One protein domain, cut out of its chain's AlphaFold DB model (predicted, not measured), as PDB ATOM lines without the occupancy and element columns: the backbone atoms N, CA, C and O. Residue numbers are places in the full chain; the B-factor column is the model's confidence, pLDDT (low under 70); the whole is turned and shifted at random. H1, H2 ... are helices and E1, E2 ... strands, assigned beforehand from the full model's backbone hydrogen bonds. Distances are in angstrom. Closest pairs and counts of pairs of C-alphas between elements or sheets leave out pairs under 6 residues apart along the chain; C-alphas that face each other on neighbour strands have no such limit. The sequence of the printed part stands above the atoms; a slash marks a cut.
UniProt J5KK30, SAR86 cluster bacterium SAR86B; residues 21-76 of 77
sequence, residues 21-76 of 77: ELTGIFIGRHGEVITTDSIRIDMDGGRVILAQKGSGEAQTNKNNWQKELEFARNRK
ATOM      1  N   GLU A  21     215.362 210.897 231.233       87.00
ATOM      2  CA  GLU A  21     215.624 211.113 232.654       87.00
ATOM      3  C   GLU A  21     217.078 211.539 232.864       87.00
ATOM      4  O   GLU A  21     218.003 210.951 232.303       87.00
ATOM      5  N   LEU A  22     217.291 212.549 233.707       87.75
ATOM      6  CA  LEU A  22     218.631 212.934 234.130       87.75
ATOM      7  C   LEU A  22     219.082 212.015 235.271       87.75
ATOM      8  O   LEU A  22     218.390 211.892 236.280       87.75
ATOM      9  N   THR A  23     220.260 211.408 235.128       91.06
ATOM     10  CA  THR A  23     220.870 210.558 236.159       91.06
ATOM     11  C   THR A  23     222.196 211.151 236.622       91.06
ATOM     12  O   THR A  23     223.065 211.472 235.815       91.06
ATOM     13  N   GLY A  24     222.362 211.286 237.935       92.12
ATOM     14  CA  GLY A  24     223.588 211.740 238.570       92.12
ATOM     15  C   GLY A  24     224.455 210.546 238.927       92.12
ATOM     16  O   GLY A  24     223.988 209.615 239.581       92.12
ATOM     17  N   ILE A  25     225.718 210.581 238.512       93.75
ATOM     18  CA  ILE A  25     226.704 209.546 238.822       93.75
ATOM     19  C   ILE A  25     227.827 210.200 239.619       93.75
ATOM     20  O   ILE A  25     228.507 211.099 239.129       93.75
ATOM     21  N   PHE A  26     228.019 209.746 240.854       92.62
ATOM     22  CA  PHE A  26     229.156 210.114 241.683       92.62
ATOM     23  C   PHE A  26     230.161 208.966 241.704       92.62
ATOM     24  O   PHE A  26     229.837 207.863 242.146       92.62
ATOM     25  N   ILE A  27     231.375 209.238 241.228       94.31
ATOM     26  CA  ILE A  27     232.482 208.282 241.215       94.31
ATOM     27  C   ILE A  27     233.443 208.673 242.335       94.31
ATOM     28  O   ILE A  27     234.134 209.692 242.264       94.31
ATOM     29  N   GLY A  28     233.439 207.871 243.394       93.19
ATOM     30  CA  GLY A  28     234.326 208.002 244.536       93.19
ATOM     31  C   GLY A  28     235.756 207.597 244.193       93.19
ATOM     32  O   GLY A  28     236.023 206.783 243.307       93.19
ATOM     33  N   ARG A  29     236.712 208.165 244.929       95.31
ATOM     34  CA  ARG A  29     238.146 207.929 244.704       95.31
ATOM     35  C   ARG A  29     238.594 206.487 244.986       95.31
ATOM     36  O   ARG A  29     239.710 206.139 244.615       95.31
ATOM     37  N   HIS A  30     237.779 205.676 245.665       95.00
ATOM     38  CA  HIS A  30     238.086 204.277 245.973       95.00
ATOM     39  C   HIS A  30     237.261 203.297 245.124       95.00
ATOM     40  O   HIS A  30     237.226 202.105 245.421       95.00
ATOM     41  N   GLY A  31     236.647 203.780 244.038       91.75
ATOM     42  CA  GLY A  31     235.878 202.958 243.106       91.75
ATOM     43  C   GLY A  31     234.395 202.844 243.449       91.75
ATOM     44  O   GLY A  31     233.685 202.064 242.816       91.75
ATOM     45  N   GLU A  32     233.901 203.612 244.420       91.88
ATOM     46  CA  GLU A  32     232.470 203.711 244.677       91.88
ATOM     47  C   GLU A  32     231.775 204.369 243.487       91.88
ATOM     48  O   GLU A  32     232.188 205.429 243.022       91.88
ATOM     49  N   VAL A  33     230.686 203.772 243.020       93.19
ATOM     50  CA  VAL A  33     229.820 204.391 242.019       93.19
ATOM     51  C   VAL A  33     228.438 204.504 242.629       93.19
ATOM     52  O   VAL A  33     227.774 203.499 242.882       93.19
ATOM     53  N   ILE A  34     228.020 205.737 242.897       90.81
ATOM     54  CA  ILE A  34     226.685 206.037 243.405       90.81
ATOM     55  C   ILE A  34     225.897 206.679 242.276       90.81
ATOM     56  O   ILE A  34     226.215 207.777 241.823       90.81
ATOM     57  N   THR A  35     224.844 205.990 241.857       91.94
ATOM     58  CA  THR A  35     223.914 206.463 240.834       91.94
ATOM     59  C   THR A  35     222.623 206.922 241.502       91.94
ATOM     60  O   THR A  35     222.092 206.230 242.374       91.94
ATOM     61  N   THR A  36     222.108 208.088 241.113       91.88
ATOM     62  CA  THR A  36     220.855 208.624 241.653       91.88
ATOM     63  C   THR A  36     220.052 209.421 240.630       91.88
ATOM     64  O   THR A  36     220.608 210.113 239.782       91.88
ATOM     65  N   ASP A  37     218.729 209.355 240.758       88.62
ATOM     66  CA  ASP A  37     217.751 210.192 240.057       88.62
ATOM     67  C   ASP A  37     217.396 211.467 240.851       88.62
ATOM     68  O   ASP A  37     216.629 212.313 240.395       88.62
ATOM     69  N   SER A  38     217.922 211.617 242.071       90.81
ATOM     70  CA  SER A  38     217.671 212.775 242.927       90.81
ATOM     71  C   SER A  38     218.775 213.813 242.762       90.81
ATOM     72  O   SER A  38     219.790 213.800 243.469       90.81
ATOM     73  N   ILE A  39     218.554 214.711 241.804       90.00
ATOM     74  CA  ILE A  39     219.492 215.749 241.380       90.00
ATOM     75  C   ILE A  39     218.836 217.107 241.601       90.00
ATOM     76  O   ILE A  39     217.721 217.344 241.138       90.00
ATOM     77  N   ARG A  40     219.531 218.016 242.286       88.31
ATOM     78  CA  ARG A  40     219.119 219.419 242.400       88.31
ATOM     79  C   ARG A  40     220.223 220.338 241.904       88.31
ATOM     80  O   ARG A  40     221.363 220.231 242.360       88.31
ATOM     81  N   ILE A  41     219.862 221.260 241.016       86.00
ATOM     82  CA  ILE A  41     220.747 222.312 240.518       86.00
ATOM     83  C   ILE A  41     220.444 223.593 241.293       86.00
ATOM     84  O   ILE A  41     219.475 224.289 241.014       86.00
ATOM     85  N   ASP A  42     221.265 223.894 242.292       83.94
ATOM     86  CA  ASP A  42     221.164 225.132 243.059       83.94
ATOM     87  C   ASP A  42     221.988 226.228 242.375       83.94
ATOM     88  O   ASP A  42     223.214 226.320 242.527       83.94
ATOM     89  N   MET A  43     221.294 227.047 241.586       77.06
ATOM     90  CA  MET A  43     221.901 228.093 240.767       77.06
ATOM     91  C   MET A  43     222.367 229.302 241.573       77.06
ATOM     92  O   MET A  43     223.320 229.954 241.143       77.06
ATOM     93  N   ASP A  44     221.783 229.579 242.737       79.94
ATOM     94  CA  ASP A  44     222.222 230.684 243.592       79.94
ATOM     95  C   ASP A  44     223.558 230.321 244.245       79.94
ATOM     96  O   ASP A  44     224.547 231.050 244.126       79.94
ATOM     97  N   GLY A  45     223.634 229.119 244.825       80.00
ATOM     98  CA  GLY A  45     224.850 228.600 245.446       80.00
ATOM     99  C   GLY A  45     225.907 228.089 244.464       80.00
ATOM    100  O   GLY A  45     227.056 227.907 244.858       80.00
ATOM    101  N   GLY A  46     225.547 227.838 243.199       83.44
ATOM    102  CA  GLY A  46     226.438 227.216 242.213       83.44
ATOM    103  C   GLY A  46     226.788 225.768 242.550       83.44
ATOM    104  O   GLY A  46     227.943 225.366 242.426       83.44
ATOM    105  N   ARG A  47     225.802 224.995 243.015       88.06
ATOM    106  CA  ARG A  47     225.984 223.626 243.513       88.06
ATOM    107  C   ARG A  47     225.113 222.647 242.736       88.06
ATOM    108  O   ARG A  47     223.952 222.928 242.460       88.06
ATOM    109  N   VAL A  48     225.650 221.457 242.481       89.56
ATOM    110  CA  VAL A  48     224.865 220.280 242.086       89.56
ATOM    111  C   VAL A  48     224.794 219.358 243.293       89.56
ATOM    112  O   VAL A  48     225.826 218.970 243.837       89.56
ATOM    113  N   ILE A  49     223.583 219.039 243.738       89.88
ATOM    114  CA  ILE A  49     223.354 218.211 244.922       89.88
ATOM    115  C   ILE A  49     222.775 216.880 244.470       89.88
ATOM    116  O   ILE A  49     221.710 216.838 243.854       89.88
ATOM    117  N   LEU A  50     223.483 215.804 244.807       92.62
ATOM    118  CA  LEU A  50     223.080 214.425 244.568       92.62
ATOM    119  C   LEU A  50     222.693 213.796 245.903       92.62
ATOM    120  O   LEU A  50     223.461 213.862 246.861       92.62
ATOM    121  N   ALA A  51     221.514 213.189 245.970       91.25
ATOM    122  CA  ALA A  51     221.058 212.482 247.164       91.25
ATOM    123  C   ALA A  51     220.797 211.015 246.832       91.25
ATOM    124  O   ALA A  51     220.106 210.705 245.868       91.25
ATOM    125  N   GLN A  52     221.333 210.088 247.620       87.31
ATOM    126  CA  GLN A  52     221.103 208.663 247.393       87.31
ATOM    127  C   GLN A  52     219.663 208.283 247.762       87.31
ATOM    128  O   GLN A  52     219.111 208.776 248.751       87.31
ATOM    129  N   LYS A  53     219.042 207.385 246.990       82.12
ATOM    130  CA  LYS A  53     217.704 206.861 247.292       82.12
ATOM    131  C   LYS A  53     217.658 206.287 248.716       82.12
ATOM    132  O   LYS A  53     218.540 205.530 249.107       82.12
ATOM    133  N   GLY A  54     216.619 206.646 249.469       82.06
ATOM    134  CA  GLY A  54     216.457 206.265 250.879       82.06
ATOM    135  C   GLY A  54     216.990 207.296 251.881       82.06
ATOM    136  O   GLY A  54     216.676 207.186 253.061       82.06
ATOM    137  N   SER A  55     217.724 208.319 251.431       84.88
ATOM    138  CA  SER A  55     218.037 209.496 252.255       84.88
ATOM    139  C   SER A  55     216.822 210.429 252.383       84.88
ATOM    140  O   SER A  55     215.984 210.494 251.477       84.88
ATOM    141  N   GLY A  56     216.717 211.179 253.486       85.00
ATOM    142  CA  GLY A  56     215.665 212.198 253.651       85.00
ATOM    143  C   GLY A  56     215.807 213.350 252.646       85.00
ATOM    144  O   GLY A  56     214.831 213.967 252.205       85.00
ATOM    145  N   GLU A  57     217.038 213.584 252.205       86.19
ATOM    146  CA  GLU A  57     217.436 214.552 251.196       86.19
ATOM    147  C   GLU A  57     216.886 214.181 249.816       86.19
ATOM    148  O   GLU A  57     216.534 215.074 249.046       86.19
ATOM    149  N   ALA A  58     216.724 212.887 249.510       84.81
ATOM    150  CA  ALA A  58     216.228 212.453 248.208       84.81
ATOM    151  C   ALA A  58     214.794 212.931 247.935       84.81
ATOM    152  O   ALA A  58     214.504 213.412 246.836       84.81
ATOM    153  N   GLN A  59     213.911 212.838 248.935       84.19
ATOM    154  CA  GLN A  59     212.537 213.338 248.827       84.19
ATOM    155  C   GLN A  59     212.499 214.868 248.825       84.19
ATOM    156  O   GLN A  59     211.759 215.476 248.051       84.19
ATOM    157  N   THR A  60     213.325 215.490 249.667       86.38
ATOM    158  CA  THR A  60     213.429 216.950 249.760       86.38
ATOM    159  C   THR A  60     213.859 217.562 248.428       86.38
ATOM    160  O   THR A  60     213.242 218.518 247.960       86.38
ATOM    161  N   ASN A  61     214.860 216.976 247.768       85.50
ATOM    162  CA  ASN A  61     215.315 217.398 246.447       85.50
ATOM    163  C   ASN A  61     214.202 217.297 245.400       85.50
ATOM    164  O   ASN A  61     213.977 218.263 244.674       85.50
ATOM    165  N   LYS A  62     213.468 216.175 245.361       83.00
ATOM    166  CA  LYS A  62     212.356 215.979 244.416       83.00
ATOM    167  C   LYS A  62     211.258 217.032 244.601       83.00
ATOM    168  O   LYS A  62     210.838 217.652 243.628       83.00
ATOM    169  N   ASN A  63     210.855 217.294 245.844       85.75
ATOM    170  CA  ASN A  63     209.832 218.298 246.151       85.75
ATOM    171  C   ASN A  63     210.287 219.725 245.793       85.75
ATOM    172  O   ASN A  63     209.500 220.515 245.274       85.75
ATOM    173  N   ASN A  64     211.549 220.065 246.074       83.94
ATOM    174  CA  ASN A  64     212.097 221.391 245.775       83.94
ATOM    175  C   ASN A  64     212.202 221.630 244.268       83.94
ATOM    176  O   ASN A  64     211.756 222.670 243.789       83.94
ATOM    177  N   TRP A  65     212.705 220.646 243.519       83.75
ATOM    178  CA  TRP A  65     212.793 220.735 242.064       83.75
ATOM    179  C   TRP A  65     211.418 220.954 241.421       83.75
ATOM    180  O   TRP A  65     211.274 221.831 240.573       83.75
ATOM    181  N   GLN A  66     210.387 220.216 241.848       85.44
ATOM    182  CA  GLN A  66     209.032 220.391 241.312       85.44
ATOM    183  C   GLN A  66     208.516 221.826 241.490       85.44
ATOM    184  O   GLN A  66     207.956 222.390 240.550       85.44
ATOM    185  N   LYS A  67     208.760 222.438 242.655       87.25
ATOM    186  CA  LYS A  67     208.394 223.837 242.922       87.25
ATOM    187  C   LYS A  67     209.202 224.826 242.086       87.25
ATOM    188  O   LYS A  67     208.637 225.753 241.520       87.25
ATOM    189  N   GLU A  68     210.516 224.642 241.985       84.31
ATOM    190  CA  GLU A  68     211.377 225.490 241.145       84.31
ATOM    191  C   GLU A  68     210.948 225.433 239.673       84.31
ATOM    192  O   GLU A  68     210.885 226.462 238.997       84.31
ATOM    193  N   LEU A  69     210.576 224.244 239.195       86.12
ATOM    194  CA  LEU A  69     210.067 224.038 237.845       86.12
ATOM    195  C   LEU A  69     208.715 224.726 237.629       86.12
ATOM    196  O   LEU A  69     208.495 225.327 236.578       86.12
ATOM    197  N   GLU A  70     207.819 224.663 238.614       88.94
ATOM    198  CA  GLU A  70     206.552 225.396 238.608       88.94
ATOM    199  C   GLU A  70     206.787 226.911 238.528       88.94
ATOM    200  O   GLU A  70     206.254 227.569 237.633       88.94
ATOM    201  N   PHE A  71     207.657 227.465 239.379       87.44
ATOM    202  CA  PHE A  71     208.008 228.887 239.333       87.44
ATOM    203  C   PHE A  71     208.610 229.300 237.988       87.44
ATOM    204  O   PHE A  71     208.250 230.347 237.449       87.44
ATOM    205  N   ALA A  72     209.508 228.490 237.426       86.31
ATOM    206  CA  ALA A  72     210.119 228.768 236.130       86.31
ATOM    207  C   ALA A  72     209.088 228.774 234.990       86.31
ATOM    208  O   ALA A  72     209.176 229.612 234.092       86.31
ATOM    209  N   ARG A  73     208.100 227.871 235.032       89.38
ATOM    210  CA  ARG A  73     207.001 227.817 234.056       89.38
ATOM    211  C   ARG A  73     206.066 229.019 234.189       89.38
ATOM    212  O   ARG A  73     205.752 229.634 233.178       89.38
ATOM    213  N   ASN A  74     205.718 229.406 235.415       88.38
ATOM    214  CA  ASN A  74     204.835 230.546 235.690       88.38
ATOM    215  C   ASN A  74     205.491 231.913 235.418       88.38
ATOM    216  O   ASN A  74     204.800 232.904 235.245       88.38
ATOM    217  N   ARG A  75     206.826 232.000 235.378       78.38
ATOM    218  CA  ARG A  75     207.536 233.213 234.924       78.38
ATOM    219  C   ARG A  75     207.554 233.376 233.403       78.38
ATOM    220  O   ARG A  75     207.879 234.457 232.925       78.38
ATOM    221  N   LYS A  76     207.297 232.299 232.655       60.16
ATOM    222  CA  LYS A  76     207.293 232.286 231.184       60.16
ATOM    223  C   LYS A  76     205.893 232.500 230.581       60.16
ATOM    224  O   LYS A  76     205.793 232.539 229.358       60.16
TER     225      LYS A  76
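This is residues 21 to 76 of the 77 residues of a protein of SAR86 cluster bacterium SAR86B (UniProt J5KK30). Two small two-stranded hairpins, E1 with E2 and E3 with E4, meet at a corner as an L, and the long helix H1 runs past the second hairpin beside E3, on the side away from E4. Residues 69 to 76, of which 69 to 74 belong to H1, stick out free at one end, and the first hairpin reaches out at the other. The printed part has 56 residues, with four named strands and then one named helix in the order E1, E2, E3, E4, H1. Both sheets are antiparallel, and the class is mixed, helices and strands. The whole is loose, with a radius of gyration of the C-alphas of 12.8 A, and elongated, spanning 44 by 23 by 20 A.

E3 is residues 39 to 42 and E4 residues 47 to 50. E1 is residues 24 to 27, beginning at C-alpha 24 (223.588, 211.740, 238.570), and E2 is residues 33 to 36. H1 is residues 56 to 74, 27.9 A long, ending at C-alpha 74 (204.835, 230.546, 235.690).

E3 and E4 form an antiparallel hairpin at 162 degrees, with N 40 and O 49 within hydrogen-bond range at 2.9 A. The closest C-alphas of E3 and H1 are those of Arg 40 and Asn 61, 5.9 A apart. E4 and H1 are near each other, with 6 pairs of C-alphas within 10 A. E2 runs on into E3 across a break of 2 residues, at 79 degrees. E1 and E2 form an antiparallel hairpin at 166 degrees, with N 26 and O 34 within hydrogen-bond range at 2.8 A. The closest C-alphas of E1 and E4 are those of Gly 24 and Leu 50, 6.6 A apart. E1 and E2 are each apart from H1. In H1 every O i to N i+4 pair is within hydrogen-bond range.

The two C-alphas farthest apart, those of His 30 and Lys 76, are 44.2 A apart. The printed part has no cut, and its four links between named elements are tight. The mean pLDDT of the printed part is 87.1, and residue 76 is under 70.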